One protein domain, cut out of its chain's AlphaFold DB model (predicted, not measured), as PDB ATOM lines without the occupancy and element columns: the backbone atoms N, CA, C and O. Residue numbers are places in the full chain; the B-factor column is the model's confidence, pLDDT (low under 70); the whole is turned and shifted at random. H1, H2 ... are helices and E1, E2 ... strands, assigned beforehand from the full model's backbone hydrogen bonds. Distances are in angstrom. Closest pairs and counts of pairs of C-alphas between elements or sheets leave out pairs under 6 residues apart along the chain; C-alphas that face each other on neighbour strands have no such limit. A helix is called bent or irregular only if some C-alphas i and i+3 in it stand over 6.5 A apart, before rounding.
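Overview. This is residues 10 to 135 of the 186 residues of an uncharacterized protein of Aspergillus lentulus (UniProt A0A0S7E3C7). What shape do these coordinates make? A twisted sheet of five strands, E2 to E6, forms a wall with one long helix, H1, packed on one of its faces, while the last part, E7, H2 and E8, makes a looser second piece that only grazes the sheet through H2. E1 forms a small hook near H1. How is it made up? The 126 printed residues include two named helices and eight named strands, in the order E1 E2 E3 H1 E4 E5 E6 E7 H2 E8; the large sheet has the order E2, E3, E4, E5, E6 and is mixed, and the class is mixed, helices and strands. The whole is compact, with a radius of gyration of the C-alphas of 15.6 A and spans of 51 by 37 by 28 A.

Along the chain. Where are the first elements? E1 is residues 14 to 16, beginning at C-alpha 14 (22.017, 56.308, -4.182), and E2 is residues 20 to 22. E3, residues 32 to 38, is 20.3 A long, and H1, residues 39 to 53, is 20.7 A long. What follows? E4, residues 61 to 70, is 28.7 A long; E5, residues 73 to 84, is 34.8 A long; E6, residues 88 to 97, is 28.7 A long. E7 is residues 108 to 110, H2 is residues 113 to 120, and E8 is residues 132 to 134, ending at C-alpha 134 (13.863, 42.007, 24.231).

Arrangement. How are the sheet's strands paired? E2 and E3 are an antiparallel hairpin, with N 22 and O 32 2.9 A apart; E3 and E4 are parallel, with N 35 and O 63 2.9 A apart. E4, E5 and E6 form a meander, each strand the antiparallel neighbour of the one before, with N 64 and O 79 2.8 A apart and N 80 and O 92 2.8 A apart. Where do the helices stand? E3, H1 and E4 are a strand-helix-strand unit, two parallel neighbour strands with a helix between, and its crossover is right-handed. H1 is on one face of the sheet, in two layers, and its closest C-alphas to E4 are those of Val 39 and Lys 68, 5.8 A apart; H2 only grazes the sheet, and its closest C-alphas to E3 are those of Leu 116 and Ile 32, 7.1 A apart. Both helices are irregular, C-alphas 40 and 43 being 7.4 A apart and C-alphas 116 and 119 9.5 A apart, and O i to N i+4 pairs are within hydrogen-bond range in 7 of 11 for H1 and 2 of 4 for H2. What of E7 and E8? They are antiparallel neighbours, with N 109 and O 133 2.9 A apart; E4 and E7 are apart.

Size, cuts and confidence. How large is it? The two C-alphas farthest apart are those of Glu 71 and Gly 124, 52.5 A. Is it unbroken and sure? The printed part has no cut, and the link from H2 to E8, 11 residues, is long. The mean pLDDT of the printed part is 82.7, and it is under 70 at residues 10 to 15, residue 72 and residues 99 to 106.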
ATOM      1  N   SER A  10      22.325  49.655  -2.538       46.06
ATOM      2  CA  SER A  10      21.945  50.549  -3.628       46.06
ATOM      3  C   SER A  10      20.427  50.559  -3.782       46.06
ATOM      4  O   SER A  10      19.834  49.509  -4.031       46.06
ATOM      5  N   GLY A  11      19.815  51.738  -3.689       49.81
ATOM      6  CA  GLY A  11      18.404  51.975  -4.003       49.81
ATOM      7  C   GLY A  11      18.265  53.309  -4.740       49.81
ATOM      8  O   GLY A  11      18.930  54.282  -4.385       49.81
ATOM      9  N   GLN A  12      17.473  53.350  -5.818       53.97
ATOM     10  CA  GLN A  12      17.243  54.555  -6.644       53.97
ATOM     11  C   GLN A  12      18.526  55.326  -7.055       53.97
ATOM     12  O   GLN A  12      18.537  56.551  -7.120       53.97
ATOM     13  N   GLY A  13      19.634  54.622  -7.314       52.69
ATOM     14  CA  GLY A  13      20.905  55.240  -7.724       52.69
ATOM     15  C   GLY A  13      21.693  55.941  -6.607       52.69
ATOM     16  O   GLY A  13      22.698  56.585  -6.899       52.69
ATOM     17  N   SER A  14      21.280  55.804  -5.344       59.97
ATOM     18  CA  SER A  14      22.017  56.308  -4.182       59.97
ATOM     19  C   SER A  14      22.706  55.172  -3.419       59.97
ATOM     20  O   SER A  14      22.210  54.042  -3.375       59.97
ATOM     21  N   PHE A  15      23.872  55.472  -2.841       66.75
ATOM     22  CA  PHE A  15      24.620  54.562  -1.977       66.75
ATOM     23  C   PHE A  15      24.421  54.981  -0.526       66.75
ATOM     24  O   PHE A  15      24.794  56.093  -0.149       66.75
ATOM     25  N   ARG A  16      23.889  54.072   0.293       72.62
ATOM     26  CA  ARG A  16      23.943  54.199   1.749       72.62
ATOM     27  C   ARG A  16      24.538  52.961   2.390       72.62
ATOM     28  O   ARG A  16      24.478  51.850   1.857       72.62
ATOM     29  N   GLN A  17      25.076  53.188   3.575       83.00
ATOM     30  CA  GLN A  17      25.506  52.162   4.497       83.00
ATOM     31  C   GLN A  17      24.696  52.349   5.782       83.00
ATOM     32  O   GLN A  17      24.736  53.454   6.324       83.00
ATOM     33  N   PRO A  18      23.963  51.326   6.244       87.06
ATOM     34  CA  PRO A  18      23.244  51.422   7.506       87.06
ATOM     35  C   PRO A  18      24.210  51.344   8.692       87.06
ATOM     36  O   PRO A  18      25.254  50.688   8.588       87.06
ATOM     37  N   ASP A  19      23.837  51.941   9.826       84.94
ATOM     38  CA  ASP A  19      24.596  51.798  11.078       84.94
ATOM     39  C   ASP A  19      24.721  50.324  11.494       84.94
ATOM     40  O   ASP A  19      25.809  49.842  11.825       84.94
ATOM     41  N   PHE A  20      23.609  49.580  11.434       86.94
ATOM     42  CA  PHE A  20      23.587  48.134  11.646       86.94
ATOM     43  C   PHE A  20      22.606  47.439  10.708       86.94
ATOM     44  O   PHE A  20      21.654  48.027  10.199       86.94
ATOM     45  N   PHE A  21      22.811  46.139  10.504       90.25
ATOM     46  CA  PHE A  21      21.896  45.346   9.700       90.25
ATOM     47  C   PHE A  21      21.932  43.857  10.046       90.25
ATOM     48  O   PHE A  21      22.912  43.338  10.585       90.25
ATOM     49  N   PHE A  22      20.862  43.157   9.673       89.56
ATOM     50  CA  PHE A  22      20.823  41.701   9.618       89.56
ATOM     51  C   PHE A  22      20.784  41.242   8.163       89.56
ATOM     52  O   PHE A  22      19.974  41.721   7.368       89.56
ATOM     53  N   ARG A  23      21.643  40.282   7.822       90.56
ATOM     54  CA  ARG A  23      21.704  39.665   6.498       90.56
ATOM     55  C   ARG A  23      22.053  38.193   6.638       90.56
ATOM     56  O   ARG A  23      23.055  37.856   7.267       90.56
ATOM     57  N   ALA A  24      21.258  37.320   6.031       87.94
ATOM     58  CA  ALA A  24      21.646  35.924   5.884       87.94
ATOM     59  C   ALA A  24      22.881  35.829   4.974       87.94
ATOM     60  O   ALA A  24      22.945  36.509   3.958       87.94
ATOM     61  N   ASN A  25      23.856  34.982   5.311       83.69
ATOM     62  CA  ASN A  25      25.143  34.930   4.599       83.69
ATOM     63  C   ASN A  25      25.024  34.688   3.083       83.69
ATOM     64  O   ASN A  25      25.918  35.080   2.344       83.69
ATOM     65  N   SER A  26      23.957  34.024   2.638       85.94
ATOM     66  CA  SER A  26      23.687  33.737   1.227       85.94
ATOM     67  C   SER A  26      22.909  34.838   0.500       85.94
ATOM     68  O   SER A  26      22.628  34.671  -0.681       85.94
ATOM     69  N   ASN A  27      22.529  35.922   1.182       84.12
ATOM     70  CA  ASN A  27      21.803  37.042   0.586       84.12
ATOM     71  C   ASN A  27      22.760  38.192   0.272       84.12
ATOM     72  O   ASN A  27      23.651  38.511   1.063       84.12
ATOM     73  N   ASP A  28      22.513  38.874  -0.844       85.94
ATOM     74  CA  ASP A  28      23.280  40.059  -1.229       85.94
ATOM     75  C   ASP A  28      22.908  41.271  -0.367       85.94
ATOM     76  O   ASP A  28      23.788  42.011   0.079       85.94
ATOM     77  N   PHE A  29      21.619  41.411  -0.036       86.88
ATOM     78  CA  PHE A  29      21.048  42.554   0.680       86.88
ATOM     79  C   PHE A  29      20.556  42.197   2.089       86.88
ATOM     80  O   PHE A  29      20.168  41.049   2.332       86.88
ATOM     81  N   PRO A  30      20.573  43.158   3.032       90.94
ATOM     82  CA  PRO A  30      20.029  42.949   4.365       90.94
ATOM     83  C   PRO A  30      18.506  42.828   4.342       90.94
ATOM     84  O   PRO A  30      17.841  43.451   3.520       90.94
ATOM     85  N   SER A  31      17.973  42.067   5.295       91.94
ATOM     86  CA  SER A  31      16.533  41.975   5.558       91.94
ATOM     87  C   SER A  31      16.077  42.865   6.709       91.94
ATOM     88  O   SER A  31      14.917  43.273   6.747       91.94
ATOM     89  N   ILE A  32      16.992  43.217   7.617       91.94
ATOM     90  CA  ILE A  32      16.763  44.247   8.632       91.94
ATOM     91  C   ILE A  32      17.822  45.323   8.480       91.94
ATOM     92  O   ILE A  32      19.014  45.014   8.478       91.94
ATOM     93  N   VAL A  33      17.381  46.573   8.437       92.56
ATOM     94  CA  VAL A  33      18.225  47.760   8.567       92.56
ATOM     95  C   VAL A  33      17.944  48.420   9.911       92.56
ATOM     96  O   VAL A  33      16.794  48.508  10.339       92.56
ATOM     97  N   ILE A  34      18.990  48.875  10.594       90.88
ATOM     98  CA  ILE A  34      18.879  49.655  11.820       90.88
ATOM     99  C   ILE A  34      19.702  50.923  11.629       90.88
ATOM    100  O   ILE A  34      20.893  50.847  11.334       90.88
ATOM    101  N   GLU A  35      19.059  52.065  11.825       90.56
ATOM    102  CA  GLU A  35      19.697  53.377  11.849       90.56
ATOM    103  C   GLU A  35      19.573  53.965  13.247       90.56
ATOM    104  O   GLU A  35      18.590  53.731  13.957       90.56
ATOM    105  N   SER A  36      20.560  54.751  13.648       87.19
ATOM    106  CA  SER A  36      20.574  55.412  14.939       87.19
ATOM    107  C   SER A  36      20.978  56.869  14.785       87.19
ATOM    108  O   SER A  36      21.871  57.222  14.022       87.19
ATOM    109  N   GLY A  37      20.317  57.760  15.512       86.12
ATOM    110  CA  GLY A  37      20.660  59.167  15.404       86.12
ATOM    111  C   GLY A  37      20.096  60.020  16.509       86.12
ATOM    112  O   GLY A  37      19.178  59.636  17.233       86.12
ATOM    113  N   TRP A  38      20.666  61.211  16.625       84.12
ATOM    114  CA  TRP A  38      20.082  62.256  17.443       84.12
ATOM    115  C   TRP A  38      18.795  62.767  16.792       84.12
ATOM    116  O   TRP A  38      18.645  62.727  15.567       84.12
ATOM    117  N   VAL A  39      17.858  63.261  17.599       77.69
ATOM    118  CA  VAL A  39      16.563  63.773  17.115       77.69
ATOM    119  C   VAL A  39      16.689  64.890  16.076       77.69
ATOM    120  O   VAL A  39      15.789  65.071  15.263       77.69
ATOM    121  N   GLU A  40      17.799  65.620  16.046       79.19
ATOM    122  CA  GLU A  40      18.099  66.619  15.020       79.19
ATOM    123  C   GLU A  40      18.269  65.986  13.628       79.19
ATOM    124  O   GLU A  40      17.938  66.603  12.618       79.19
ATOM    125  N   SER A  41      18.738  64.739  13.564       81.75
ATOM    126  CA  SER A  41      18.931  63.981  12.324       81.75
ATOM    127  C   SER A  41      17.672  63.232  11.874       81.75
ATOM    128  O   SER A  41      17.621  62.756  10.740       81.75
ATOM    129  N   PHE A  42      16.639  63.143  12.717       83.38
ATOM    130  CA  PHE A  42      15.437  62.344  12.450       83.38
ATOM    131  C   PHE A  42      14.707  62.675  11.148       83.38
ATOM    132  O   PHE A  42      14.310  61.734  10.462       83.38
ATOM    133  N   PRO A  43      14.521  63.949  10.756       86.38
ATOM    134  CA  PRO A  43      13.878  64.256   9.482       86.38
ATOM    135  C   PRO A  43      14.605  63.625   8.288       86.38
ATOM    136  O   PRO A  43      13.954  63.108   7.384       86.38
ATOM    137  N   HIS A  44      15.940  63.611   8.311       84.75
ATOM    138  CA  HIS A  44      16.743  62.976   7.268       84.75
ATOM    139  C   HIS A  44      16.657  61.448   7.350       84.75
ATOM    140  O   HIS A  44      16.350  60.814   6.348       84.75
ATOM    141  N   LEU A  45      16.797  60.869   8.546       84.94
ATOM    142  CA  LEU A  45      16.718  59.413   8.740       84.94
ATOM    143  C   LEU A  45      15.343  58.833   8.375       84.94
ATOM    144  O   LEU A  45      15.248  57.735   7.831       84.94
ATOM    145  N   ARG A  46      14.259  59.581   8.607       88.38
ATOM    146  CA  ARG A  46      12.916  59.202   8.145       88.38
ATOM    147  C   ARG A  46      12.757  59.317   6.632       88.38
ATOM    148  O   ARG A  46      12.002  58.533   6.067       88.38
ATOM    149  N   ALA A  47      13.440  60.252   5.972       86.69
ATOM    150  CA  ALA A  47      13.461  60.301   4.508       86.69
ATOM    151  C   ALA A  47      14.189  59.072   3.933       86.69
ATOM    152  O   ALA A  47      13.749  58.484   2.946       86.69
ATOM    153  N   ASP A  48      15.239  58.607   4.612       84.88
ATOM    154  CA  ASP A  48      16.000  57.417   4.209       84.88
ATOM    155  C   ASP A  48      15.211  56.116   4.332       84.88
ATOM    156  O   ASP A  48      15.526  55.131   3.668       84.88
ATOM    157  N   LYS A  49      14.137  56.107   5.124       88.50
ATOM    158  CA  LYS A  49      13.206  54.979   5.185       88.50
ATOM    159  C   LYS A  49      12.675  54.594   3.810       88.50
ATOM    160  O   LYS A  49      12.550  53.408   3.525       88.50
ATOM    161  N   GLU A  50      12.340  55.563   2.962       85.00
ATOM    162  CA  GLU A  50      11.846  55.264   1.613       85.00
ATOM    163  C   GLU A  50      12.937  54.612   0.766       85.00
ATOM    164  O   GLU A  50      12.684  53.615   0.088       85.00
ATOM    165  N   LEU A  51      14.174  55.094   0.889       85.62
ATOM    166  CA  LEU A  51      15.325  54.482   0.238       85.62
ATOM    167  C   LEU A  51      15.518  53.025   0.682       85.62
ATOM    168  O   LEU A  51      15.733  52.157  -0.162       85.62
ATOM    169  N   TRP A  52      15.411  52.750   1.982       88.75
ATOM    170  CA  TRP A  52      15.571  51.403   2.517       88.75
ATOM    171  C   TRP A  52      14.423  50.473   2.154       88.75
ATOM    172  O   TRP A  52      14.652  49.422   1.562       88.75
ATOM    173  N   MET A  53      13.198  50.867   2.479       89.12
ATOM    174  CA  MET A  53      12.036  49.988   2.401       89.12
ATOM    175  C   MET A  53      11.470  49.887   0.982       89.12
ATOM    176  O   MET A  53      10.978  48.832   0.601       89.12
ATOM    177  N   GLN A  54      11.524  50.958   0.183       85.56
ATOM    178  CA  GLN A  54      10.976  50.966  -1.183       85.56
ATOM    179  C   GLN A  54      12.063  50.839  -2.251       85.56
ATOM    180  O   GLN A  54      11.799  50.340  -3.343       85.56
ATOM    181  N   GLY A  55      13.292  51.276  -1.958       81.75
ATOM    182  CA  GLY A  55      14.417  51.143  -2.883       81.75
ATOM    183  C   GLY A  55      14.915  49.704  -3.037       81.75
ATOM    184  O   GLY A  55      15.529  49.394  -4.057       81.75
ATOM    185  N   ASN A  56      14.638  48.827  -2.065       83.31
ATOM    186  CA  ASN A  56      14.972  47.411  -2.135       83.31
ATOM    187  C   ASN A  56      13.954  46.542  -1.384       83.31
ATOM    188  O   ASN A  56      13.901  46.552  -0.159       83.31
ATOM    189  N   ILE A  57      13.225  45.705  -2.126       85.00
ATOM    190  CA  ILE A  57      12.221  44.785  -1.568       85.00
ATOM    191  C   ILE A  57      12.803  43.736  -0.610       85.00
ATOM    192  O   ILE A  57      12.053  43.096   0.111       85.00
ATOM    193  N   SER A  58      14.125  43.536  -0.613       88.62
ATOM    194  CA  SER A  58      14.791  42.596   0.296       88.62
ATOM    195  C   SER A  58      14.801  43.099   1.737       88.62
ATOM    196  O   SER A  58      14.950  42.287   2.647       88.62
ATOM    197  N   VAL A  59      14.675  44.417   1.947       91.06
ATOM    198  CA  VAL A  59      14.569  45.013   3.278       91.06
ATOM    199  C   VAL A  59      13.125  44.873   3.749       91.06
ATOM    200  O   VAL A  59      12.216  45.551   3.270       91.06
ATOM    201  N   GLU A  60      12.928  43.985   4.716       92.19
ATOM    202  CA  GLU A  60      11.620  43.653   5.282       92.19
ATOM    203  C   GLU A  60      11.277  44.536   6.489       92.19
ATOM    204  O   GLU A  60      10.103  44.788   6.778       92.19
ATOM    205  N   VAL A  61      12.304  44.999   7.216       92.06
ATOM    206  CA  VAL A  61      12.152  45.829   8.415       92.06
ATOM    207  C   VAL A  61      13.237  46.904   8.486       92.06
ATOM    208  O   VAL A  61      14.423  46.609   8.343       92.06
ATOM    209  N   MET A  62      12.839  48.134   8.815       93.31
ATOM    210  CA  MET A  62      13.754  49.201   9.228       93.31
ATOM    211  C   MET A  62      13.449  49.622  10.666       93.31
ATOM    212  O   MET A  62      12.307  49.936  10.995       93.31
ATOM    213  N   ILE A  63      14.474  49.658  11.514       91.88
ATOM    214  CA  ILE A  63      14.397  50.158  12.888       91.88
ATOM    215  C   ILE A  63      15.163  51.478  12.963       91.88
ATOM    216  O   ILE A  63      16.343  51.524  12.635       91.88
ATOM    217  N   LEU A  64      14.512  52.546  13.405       91.88
ATOM    218  CA  LEU A  64      15.136  53.844  13.641       91.88
ATOM    219  C   LEU A  64      15.204  54.104  15.146       91.88
ATOM    220  O   LEU A  64      14.164  54.217  15.788       91.88
ATOM    221  N   LEU A  65      16.415  54.199  15.694       88.75
ATOM    222  CA  LEU A  65      16.692  54.523  17.097       88.75
ATOM    223  C   LEU A  65      16.986  56.019  17.255       88.75
ATOM    224  O   LEU A  65      17.735  56.599  16.465       88.75
ATOM    225  N   GLY A  66      16.404  56.641  18.278       86.50
ATOM    226  CA  GLY A  66      16.271  58.087  18.370       86.50
ATOM    227  C   GLY A  66      16.618  58.689  19.696       86.50
ATOM    228  O   GLY A  66      15.781  58.747  20.589       86.50
ATOM    229  N   TRP A  67      17.796  59.288  19.759       84.88
ATOM    230  CA  TRP A  67      18.372  59.791  20.991       84.88
ATOM    231  C   TRP A  67      18.121  61.289  21.158       84.88
ATOM    232  O   TRP A  67      18.321  62.092  20.246       84.88
ATOM    233  N   LYS A  68      17.733  61.701  22.364       83.25
ATOM    234  CA  LYS A  68      17.619  63.108  22.758       83.25
ATOM    235  C   LYS A  68      18.106  63.294  24.181       83.25
ATOM    236  O   LYS A  68      17.720  62.543  25.066       83.25
ATOM    237  N   ILE A  69      18.853  64.360  24.449       78.69
ATOM    238  CA  ILE A  69      19.075  64.815  25.826       78.69
ATOM    239  C   ILE A  69      18.049  65.905  26.148       78.69
ATOM    240  O   ILE A  69      17.899  66.885  25.425       78.69
ATOM    241  N   SER A  70      17.315  65.725  27.241       77.19
ATOM    242  CA  SER A  70      16.320  66.666  27.751       77.19
ATOM    243  C   SER A  70      16.478  66.735  29.262       77.19
ATOM    244  O   SER A  70      16.392  65.706  29.924       77.19
ATOM    245  N   GLU A  71      16.700  67.931  29.811       79.75
ATOM    246  CA  GLU A  71      16.825  68.138  31.269       79.75
ATOM    247  C   GLU A  71      17.905  67.247  31.921       79.75
ATOM    248  O   GLU A  71      17.722  66.689  33.000       79.75
ATOM    249  N   GLY A  72      19.036  67.059  31.230       69.31
ATOM    250  CA  GLY A  72      20.141  66.220  31.711       69.31
ATOM    251  C   GLY A  72      19.858  64.713  31.692       69.31
ATOM    252  O   GLY A  72      20.670  63.940  32.190       69.31
ATOM    253  N   ARG A  73      18.731  64.282  31.115       70.44
ATOM    254  CA  ARG A  73      18.368  62.869  30.951       70.44
ATOM    255  C   ARG A  73      18.277  62.508  29.480       70.44
ATOM    256  O   ARG A  73      17.847  63.319  28.660       70.44
ATOM    257  N   VAL A  74      18.644  61.274  29.158       71.69
ATOM    258  CA  VAL A  74      18.423  60.731  27.819       71.69
ATOM    259  C   VAL A  74      16.962  60.311  27.706       71.69
ATOM    260  O   VAL A  74      16.443  59.569  28.538       71.69
ATOM    261  N   LYS A  75      16.297  60.833  26.684       78.00
ATOM    262  CA  LYS A  75      15.034  60.339  26.154       78.00
ATOM    263  C   LYS A  75      15.364  59.597  24.876       78.00
ATOM    264  O   LYS A  75      16.190  60.068  24.095       78.00
ATOM    265  N   ASP A  76      14.726  58.457  24.692       80.06
ATOM    266  CA  ASP A  76      14.998  57.623  23.536       80.06
ATOM    267  C   ASP A  76      13.717  56.984  23.013       80.06
ATOM    268  O   ASP A  76      12.855  56.539  23.782       80.06
ATOM    269  N   SER A  77      13.599  56.983  21.695       84.56
ATOM    270  CA  SER A  77      12.450  56.503  20.945       84.56
ATOM    271  C   SER A  77      12.902  55.591  19.824       84.56
ATOM    272  O   SER A  77      13.973  55.764  19.257       84.56
ATOM    273  N   MET A  78      12.038  54.661  19.464       87.81
ATOM    274  CA  MET A  78      12.252  53.739  18.373       87.81
ATOM    275  C   MET A  78      11.052  53.764  17.440       87.81
ATOM    276  O   MET A  78       9.916  53.664  17.901       87.81
ATOM    277  N   GLU A  79      11.312  53.823  16.141       92.19
ATOM    278  CA  GLU A  79      10.319  53.550  15.104       92.19
ATOM    279  C   GLU A  79      10.673  52.246  14.405       92.19
ATOM    280  O   GLU A  79      11.832  51.998  14.082       92.19
ATOM    281  N   ILE A  80       9.673  51.409  14.155       92.38
ATOM    282  CA  ILE A  80       9.841  50.162  13.421       92.38
ATOM    283  C   ILE A  80       8.915  50.190  12.216       92.38
ATOM    284  O   ILE A  80       7.693  50.124  12.364       92.38
ATOM    285  N   TRP A  81       9.514  50.247  11.036       93.62
ATOM    286  CA  TRP A  81       8.836  50.275   9.751       93.62
ATOM    287  C   TRP A  81       8.823  48.882   9.127       93.62
ATOM    288  O   TRP A  81       9.845  48.196   9.106       93.62
ATOM    289  N   ARG A  82       7.659  48.462   8.627       92.75
ATOM    290  CA  ARG A  82       7.434  47.170   7.960       92.75
ATOM    291  C   ARG A  82       6.557  47.366   6.734       92.75
ATOM    292  O   ARG A  82       5.748  48.290   6.722       92.75
ATOM    293  N   HIS A  83       6.651  46.470   5.760       89.94
ATOM    294  CA  HIS A  83       5.655  46.399   4.688       89.94
ATOM    295  C   HIS A  83       4.292  46.009   5.264       89.94
ATOM    296  O   HIS A  83       4.173  45.009   5.975       89.94
ATOM    297  N   ASP A  84       3.265  46.808   4.979       84.44
ATOM    298  CA  ASP A  84       1.887  46.362   5.153       84.44
ATOM    299  C   ASP A  84       1.511  45.538   3.914       84.44
ATOM    300  O   ASP A  84       1.913  45.852   2.797       84.44
ATOM    301  N   GLY A  85       0.790  44.429   4.071       77.94
ATOM    302  CA  GLY A  85       0.499  43.510   2.959       77.94
ATOM    303  C   GLY A  85      -0.279  44.117   1.775       77.94
ATOM    304  O   GLY A  85      -0.585  43.390   0.834       77.94
ATOM    305  N   ALA A  86      -0.615  45.413   1.813       85.06
ATOM    306  CA  ALA A  86      -1.216  46.175   0.723       85.06
ATOM    307  C   ALA A  86      -0.177  46.930  -0.137       85.06
ATOM    308  O   ALA A  86      -0.560  47.673  -1.040       85.06
ATOM    309  N   GLY A  87       1.122  46.730   0.115       79.94
ATOM    310  CA  GLY A  87       2.214  47.400  -0.597       79.94
ATOM    311  C   GLY A  87       2.574  48.774  -0.026       79.94
ATOM    312  O   GLY A  87       3.343  49.509  -0.647       79.94
ATOM    313  N   GLY A  88       2.016  49.133   1.133       88.56
ATOM    314  CA  GLY A  88       2.376  50.312   1.910       88.56
ATOM    315  C   GLY A  88       3.371  49.994   3.027       88.56
ATOM    316  O   GLY A  88       3.961  48.913   3.088       88.56
ATOM    317  N   LEU A  89       3.567  50.956   3.933       91.62
ATOM    318  CA  LEU A  89       4.430  50.805   5.104       91.62
ATOM    319  C   LEU A  89       3.638  51.057   6.390       91.62
ATOM    320  O   LEU A  89       3.066  52.131   6.571       91.62
ATOM    321  N   ALA A  90       3.705  50.108   7.319       91.38
ATOM    322  CA  ALA A  90       3.229  50.258   8.687       91.38
ATOM    323  C   ALA A  90       4.372  50.693   9.615       91.38
ATOM    324  O   ALA A  90       5.487  50.171   9.522       91.38
ATOM    325  N   VAL A  91       4.078  51.603  10.549       92.44
ATOM    326  CA  VAL A  91       5.007  52.048  11.599       92.44
ATOM    327  C   VAL A  91       4.497  51.665  12.982       92.44
ATOM    328  O   VAL A  91       3.310  51.781  13.283       92.44
ATOM    329  N   SER A  92       5.413  51.218  13.835       89.81
ATOM    330  CA  SER A  92       5.197  51.066  15.271       89.81
ATOM    331  C   SER A  92       6.217  51.912  16.020       89.81
ATOM    332  O   SER A  92       7.414  51.789  15.769       89.81
ATOM    333  N   GLU A  93       5.747  52.751  16.939       88.12
ATOM    334  CA  GLU A  93       6.602  53.597  17.773       88.12
ATOM    335  C   GLU A  93       6.681  53.051  19.200       88.12
ATOM    336  O   GLU A  93       5.681  52.616  19.777       88.12
ATOM    337  N   MET A  94       7.877  53.079  19.790       84.00
ATOM    338  CA  MET A  94       8.118  52.625  21.158       84.00
ATOM    339  C   MET A  94       9.089  53.553  21.885       84.00
ATOM    340  O   MET A  94      10.099  53.974  21.330       84.00
ATOM    341  N   ALA A  95       8.828  53.823  23.164       83.19
ATOM    342  CA  ALA A  95       9.787  54.502  24.028       83.19
ATOM    343  C   ALA A  95      10.807  53.501  24.595       83.19
ATOM    344  O   ALA A  95      10.443  52.499  25.232       83.19
ATOM    345  N   ILE A  96      12.090  53.794  24.400       78.00
ATOM    346  CA  ILE A  96      13.181  53.060  25.044       78.00
ATOM    347  C   ILE A  96      13.389  53.651  26.440       78.00
ATOM    348  O   ILE A  96      13.316  52.906  27.421       78.00
ATOM    349  N   PHE A  97      13.501  54.985  26.532       76.69
ATOM    350  CA  PHE A  97      13.594  55.721  27.793       76.69
ATOM    351  C   PHE A  97      12.613  56.902  27.883       76.69
ATOM    352  O   PHE A  97      12.504  57.683  26.934       76.69
ATOM    353  N   PRO A  98      11.975  57.116  29.052       71.75
ATOM    354  CA  PRO A  98      11.967  56.220  30.213       71.75
ATOM    355  C   PRO A  98      11.197  54.924  29.904       71.75
ATOM    356  O   PRO A  98      10.314  54.920  29.046       71.75
ATOM    357  N   SER A  99      11.510  53.827  30.603       68.50
ATOM    358  CA  SER A  99      10.712  52.602  30.480       68.50
ATOM    359  C   SER A  99       9.255  52.926  30.813       68.50
ATOM    360  O   SER A  99       8.966  53.450  31.890       68.50
ATOM    361  N   ALA A 100       8.339  52.659  29.883       63.06
ATOM    362  CA  ALA A 100       6.924  52.918  30.099       63.06
ATOM    363  C   ALA A 100       6.410  51.971  31.194       63.06
ATOM    364  O   ALA A 100       6.211  50.784  30.959       63.06
ATOM    365  N   VAL A 101       6.219  52.495  32.406       54.28
ATOM    366  CA  VAL A 101       5.865  51.713  33.608       54.28
ATOM    367  C   VAL A 101       4.469  51.065  33.498       54.28
ATOM    368  O   VAL A 101       4.160  50.145  34.246       54.28
ATOM    369  N   PHE A 102       3.630  51.508  32.552       48.03
ATOM    370  CA  PHE A 102       2.191  51.212  32.539       48.03
ATOM    371  C   PHE A 102       1.623  50.676  31.219       48.03
ATOM    372  O   PHE A 102       0.404  50.627  31.074       48.03
ATOM    373  N   VAL A 103       2.450  50.274  30.251       47.41
ATOM    374  CA  VAL A 103       1.931  49.761  28.971       47.41
ATOM    375  C   VAL A 103       2.272  48.278  28.847       47.41
ATOM    376  O   VAL A 103       3.453  47.941  28.922       47.41
ATOM    377  N   PRO A 104       1.289  47.386  28.621       45.56
ATOM    378  CA  PRO A 104       1.543  45.988  28.312       45.56
ATOM    379  C   PRO A 104       1.969  45.885  26.845       45.56
ATOM    380  O   PRO A 104       1.317  45.237  26.035       45.56
ATOM    381  N   SER A 105       3.038  46.579  26.454       52.94
ATOM    382  CA  SER A 105       3.799  46.083  25.320       52.94
ATOM    383  C   SER A 105       4.609  44.929  25.884       52.94
ATOM    384  O   SER A 105       5.223  45.060  26.941       52.94
ATOM    385  N   ASN A 106       4.606  43.780  25.215       61.44
ATOM    386  CA  ASN A 106       5.289  42.565  25.673       61.44
ATOM    387  C   ASN A 106       6.823  42.729  25.743       61.44
ATOM    388  O   ASN A 106       7.542  41.738  25.757       61.44
ATOM    389  N   GLY A 107       7.329  43.971  25.724       74.19
ATOM    390  CA  GLY A 107       8.732  44.326  25.751       74.19
ATOM    391  C   GLY A 107       9.485  43.718  24.587       74.19
ATOM    392  O   GLY A 107      10.678  43.514  24.721       74.19
ATOM    393  N   ARG A 108       8.820  43.384  23.477       82.69
ATOM    394  CA  ARG A 108       9.398  42.576  22.407       82.69
ATOM    395  C   ARG A 108       9.173  43.197  21.049       82.69
ATOM    396  O   ARG A 108       8.069  43.630  20.725       82.69
ATOM    397  N   ILE A 109      10.229  43.175  20.249       83.69
ATOM    398  CA  ILE A 109      10.155  43.411  18.814       83.69
ATOM    399  C   ILE A 109      10.177  42.045  18.152       83.69
ATOM    400  O   ILE A 109      11.188  41.350  18.206       83.69
ATOM    401  N   GLU A 110       9.057  41.657  17.560       87.62
ATOM    402  CA  GLU A 110       8.902  40.358  16.918       87.62
ATOM    403  C   GLU A 110       9.241  40.428  15.425       87.62
ATOM    404  O   GLU A 110       8.956  41.420  14.737       87.62
ATOM    405  N   PHE A 111       9.846  39.344  14.947       86.44
ATOM    406  CA  PHE A 111      10.176  39.087  13.549       86.44
ATOM    407  C   PHE A 111       9.764  37.660  13.228       86.44
ATOM    408  O   PHE A 111       9.839  36.795  14.095       86.44
ATOM    409  N   THR A 112       9.395  37.364  11.990       89.69
ATOM    410  CA  THR A 112       9.287  35.974  11.541       89.69
ATOM    411  C   THR A 112      10.633  35.490  11.007       89.69
ATOM    412  O   THR A 112      11.445  36.271  10.504       89.69
ATOM    413  N   LYS A 113      10.896  34.180  11.059       88.94
ATOM    414  CA  LYS A 113      12.050  33.610  10.343       88.94
ATOM    415  C   LYS A 113      11.978  33.896   8.843       88.94
ATOM    416  O   LYS A 113      13.022  34.119   8.238       88.94
ATOM    417  N   GLY A 114      10.772  33.937   8.276       88.00
ATOM    418  CA  GLY A 114      10.548  34.365   6.896       88.00
ATOM    419  C   GLY A 114      11.102  35.764   6.625       88.00
ATOM    420  O   GLY A 114      11.841  35.932   5.667       88.00
ATOM    421  N   GLN A 115      10.847  36.729   7.513       87.50
ATOM    422  CA  GLN A 115      11.390  38.088   7.393       87.50
ATOM    423  C   GLN A 115      12.912  38.122   7.534       87.50
ATOM    424  O   GLN A 115      13.588  38.818   6.789       87.50
ATOM    425  N   LEU A 116      13.481  37.363   8.473       88.81
ATOM    426  CA  LEU A 116      14.930  37.371   8.690       88.81
ATOM    427  C   LEU A 116      15.697  36.737   7.531       88.81
ATOM    428  O   LEU A 116      16.710  37.272   7.082       88.81
ATOM    429  N   PHE A 117      15.251  35.570   7.082       88.75
ATOM    430  CA  PHE A 117      16.044  34.711   6.213       88.75
ATOM    431  C   PHE A 117      15.512  34.670   4.778       88.75
ATOM    432  O   PHE A 117      16.297  34.420   3.869       88.75
ATOM    433  N   GLY A 118      14.227  34.938   4.538       87.31
ATOM    434  CA  GLY A 118      13.632  34.913   3.202       87.31
ATOM    435  C   GLY A 118      13.957  33.621   2.448       87.31
ATOM    436  O   GLY A 118      13.795  32.516   2.968       87.31
ATOM    437  N   SER A 119      14.486  33.759   1.232       87.88
ATOM    438  CA  SER A 119      14.938  32.635   0.399       87.88
ATOM    439  C   SER A 119      16.155  31.878   0.953       87.88
ATOM    440  O   SER A 119      16.395  30.748   0.536       87.88
ATOM    441  N   ALA A 120      16.895  32.442   1.914       88.38
ATOM    442  CA  ALA A 120      18.011  31.777   2.593       88.38
ATOM    443  C   ALA A 120      17.576  30.810   3.704       88.38
ATOM    444  O   ALA A 120      18.425  30.245   4.400       88.38
ATOM    445  N   MET A 121      16.271  30.637   3.929       89.62
ATOM    446  CA  MET A 121      15.780  29.671   4.904       89.62
ATOM    447  C   MET A 121      16.213  28.244   4.557       89.62
ATOM    448  O   MET A 121      16.085  27.783   3.426       89.62
ATOM    449  N   ILE A 122      16.680  27.513   5.571       89.81
ATOM    450  CA  ILE A 122      17.028  26.098   5.428       89.81
ATOM    451  C   ILE A 122      15.735  25.299   5.222       89.81
ATOM    452  O   ILE A 122      14.761  25.475   5.962       89.81
ATOM    453  N   ALA A 123      15.740  24.396   4.239       90.69
ATOM    454  CA  ALA A 123      14.599  23.539   3.933       90.69
ATOM    455  C   ALA A 123      14.098  22.782   5.179       90.69
ATOM    456  O   ALA A 123      14.885  22.263   5.971       90.69
ATOM    457  N   GLY A 124      12.775  22.728   5.355       91.69
ATOM    458  CA  GLY A 124      12.126  22.086   6.504       91.69
ATOM    459  C   GLY A 124      11.952  22.979   7.740       91.69
ATOM    460  O   GLY A 124      11.298  22.563   8.695       91.69
ATOM    461  N   GLN A 125      12.476  24.208   7.749       91.44
ATOM    462  CA  GLN A 125      12.189  25.171   8.815       91.44
ATOM    463  C   GLN A 125      10.832  25.863   8.615       91.44
ATOM    464  O   GLN A 125      10.446  26.182   7.494       91.44
ATOM    465  N   ASN A 126      10.125  26.155   9.715       92.31
ATOM    466  CA  ASN A 126       8.864  26.899   9.673       92.31
ATOM    467  C   ASN A 126       9.123  28.423   9.575       92.31
ATOM    468  O   ASN A 126       9.640  28.994  10.548       92.31
ATOM    469  N   PRO A 127       8.742  29.098   8.468       90.44
ATOM    470  CA  PRO A 127       8.928  30.543   8.300       90.44
ATOM    471  C   PRO A 127       8.144  31.375   9.317       90.44
ATOM    472  O   PRO A 127       8.593  32.458   9.681       90.44
ATOM    473  N   GLY A 128       7.030  30.852   9.837       92.19
ATOM    474  CA  GLY A 128       6.202  31.504  10.853       92.19
ATOM    475  C   GLY A 128       6.756  31.427  12.278       92.19
ATOM    476  O   GLY A 128       6.110  31.906  13.200       92.19
ATOM    477  N   THR A 129       7.933  30.826  12.495       91.56
ATOM    478  CA  THR A 129       8.594  30.869  13.812       91.56
ATOM    479  C   THR A 129       8.950  32.316  14.149       91.56
ATOM    480  O   THR A 129       9.562  32.975  13.307       91.56
ATOM    481  N   ILE A 130       8.628  32.780  15.361       90.25
ATOM    482  CA  ILE A 130       8.775  34.184  15.774       90.25
ATOM    483  C   ILE A 130       9.971  34.367  16.728       90.25
ATOM    484  O   ILE A 130       9.823  34.180  17.938       90.25
ATOM    485  N   PRO A 131      11.180  34.687  16.231       88.12
ATOM    486  CA  PRO A 131      12.226  35.293  17.052       88.12
ATOM    487  C   PRO A 131      11.853  36.715  17.495       88.12
ATOM    488  O   PRO A 131      11.053  37.401  16.856       88.12
ATOM    489  N   TYR A 132      12.473  37.178  18.579       85.69
ATOM    490  CA  TYR A 132      12.212  38.504  19.129       85.69
ATOM    491  C   TYR A 132      13.465  39.167  19.709       85.69
ATOM    492  O   TYR A 132      14.394  38.493  20.158       85.69
ATOM    493  N   LEU A 133      13.462  40.500  19.726       82.62
ATOM    494  CA  LEU A 133      14.395  41.319  20.499       82.62
ATOM    495  C   LEU A 133      13.707  41.784  21.781       82.62
ATOM    496  O   LEU A 133      12.624  42.363  21.726       82.62
ATOM    497  N   GLU A 134      14.343  41.547  22.926       84.06
ATOM    498  CA  GLU A 134      13.863  42.007  24.231       84.06
ATOM    499  C   GLU A 134      14.242  43.479  24.454       84.06
ATOM    500  O   GLU A 134      15.417  43.841  24.532       84.06
ATOM    501  N   MET A 135      13.240  44.332  24.634       81.50
ATOM    502  CA  MET A 135      13.373  45.756  24.938       81.50
ATOM    503  C   MET A 135      14.108  45.988  26.251       81.50
ATOM    504  O   MET A 135      14.846  46.959  26.368       81.50
TER     505      MET A 135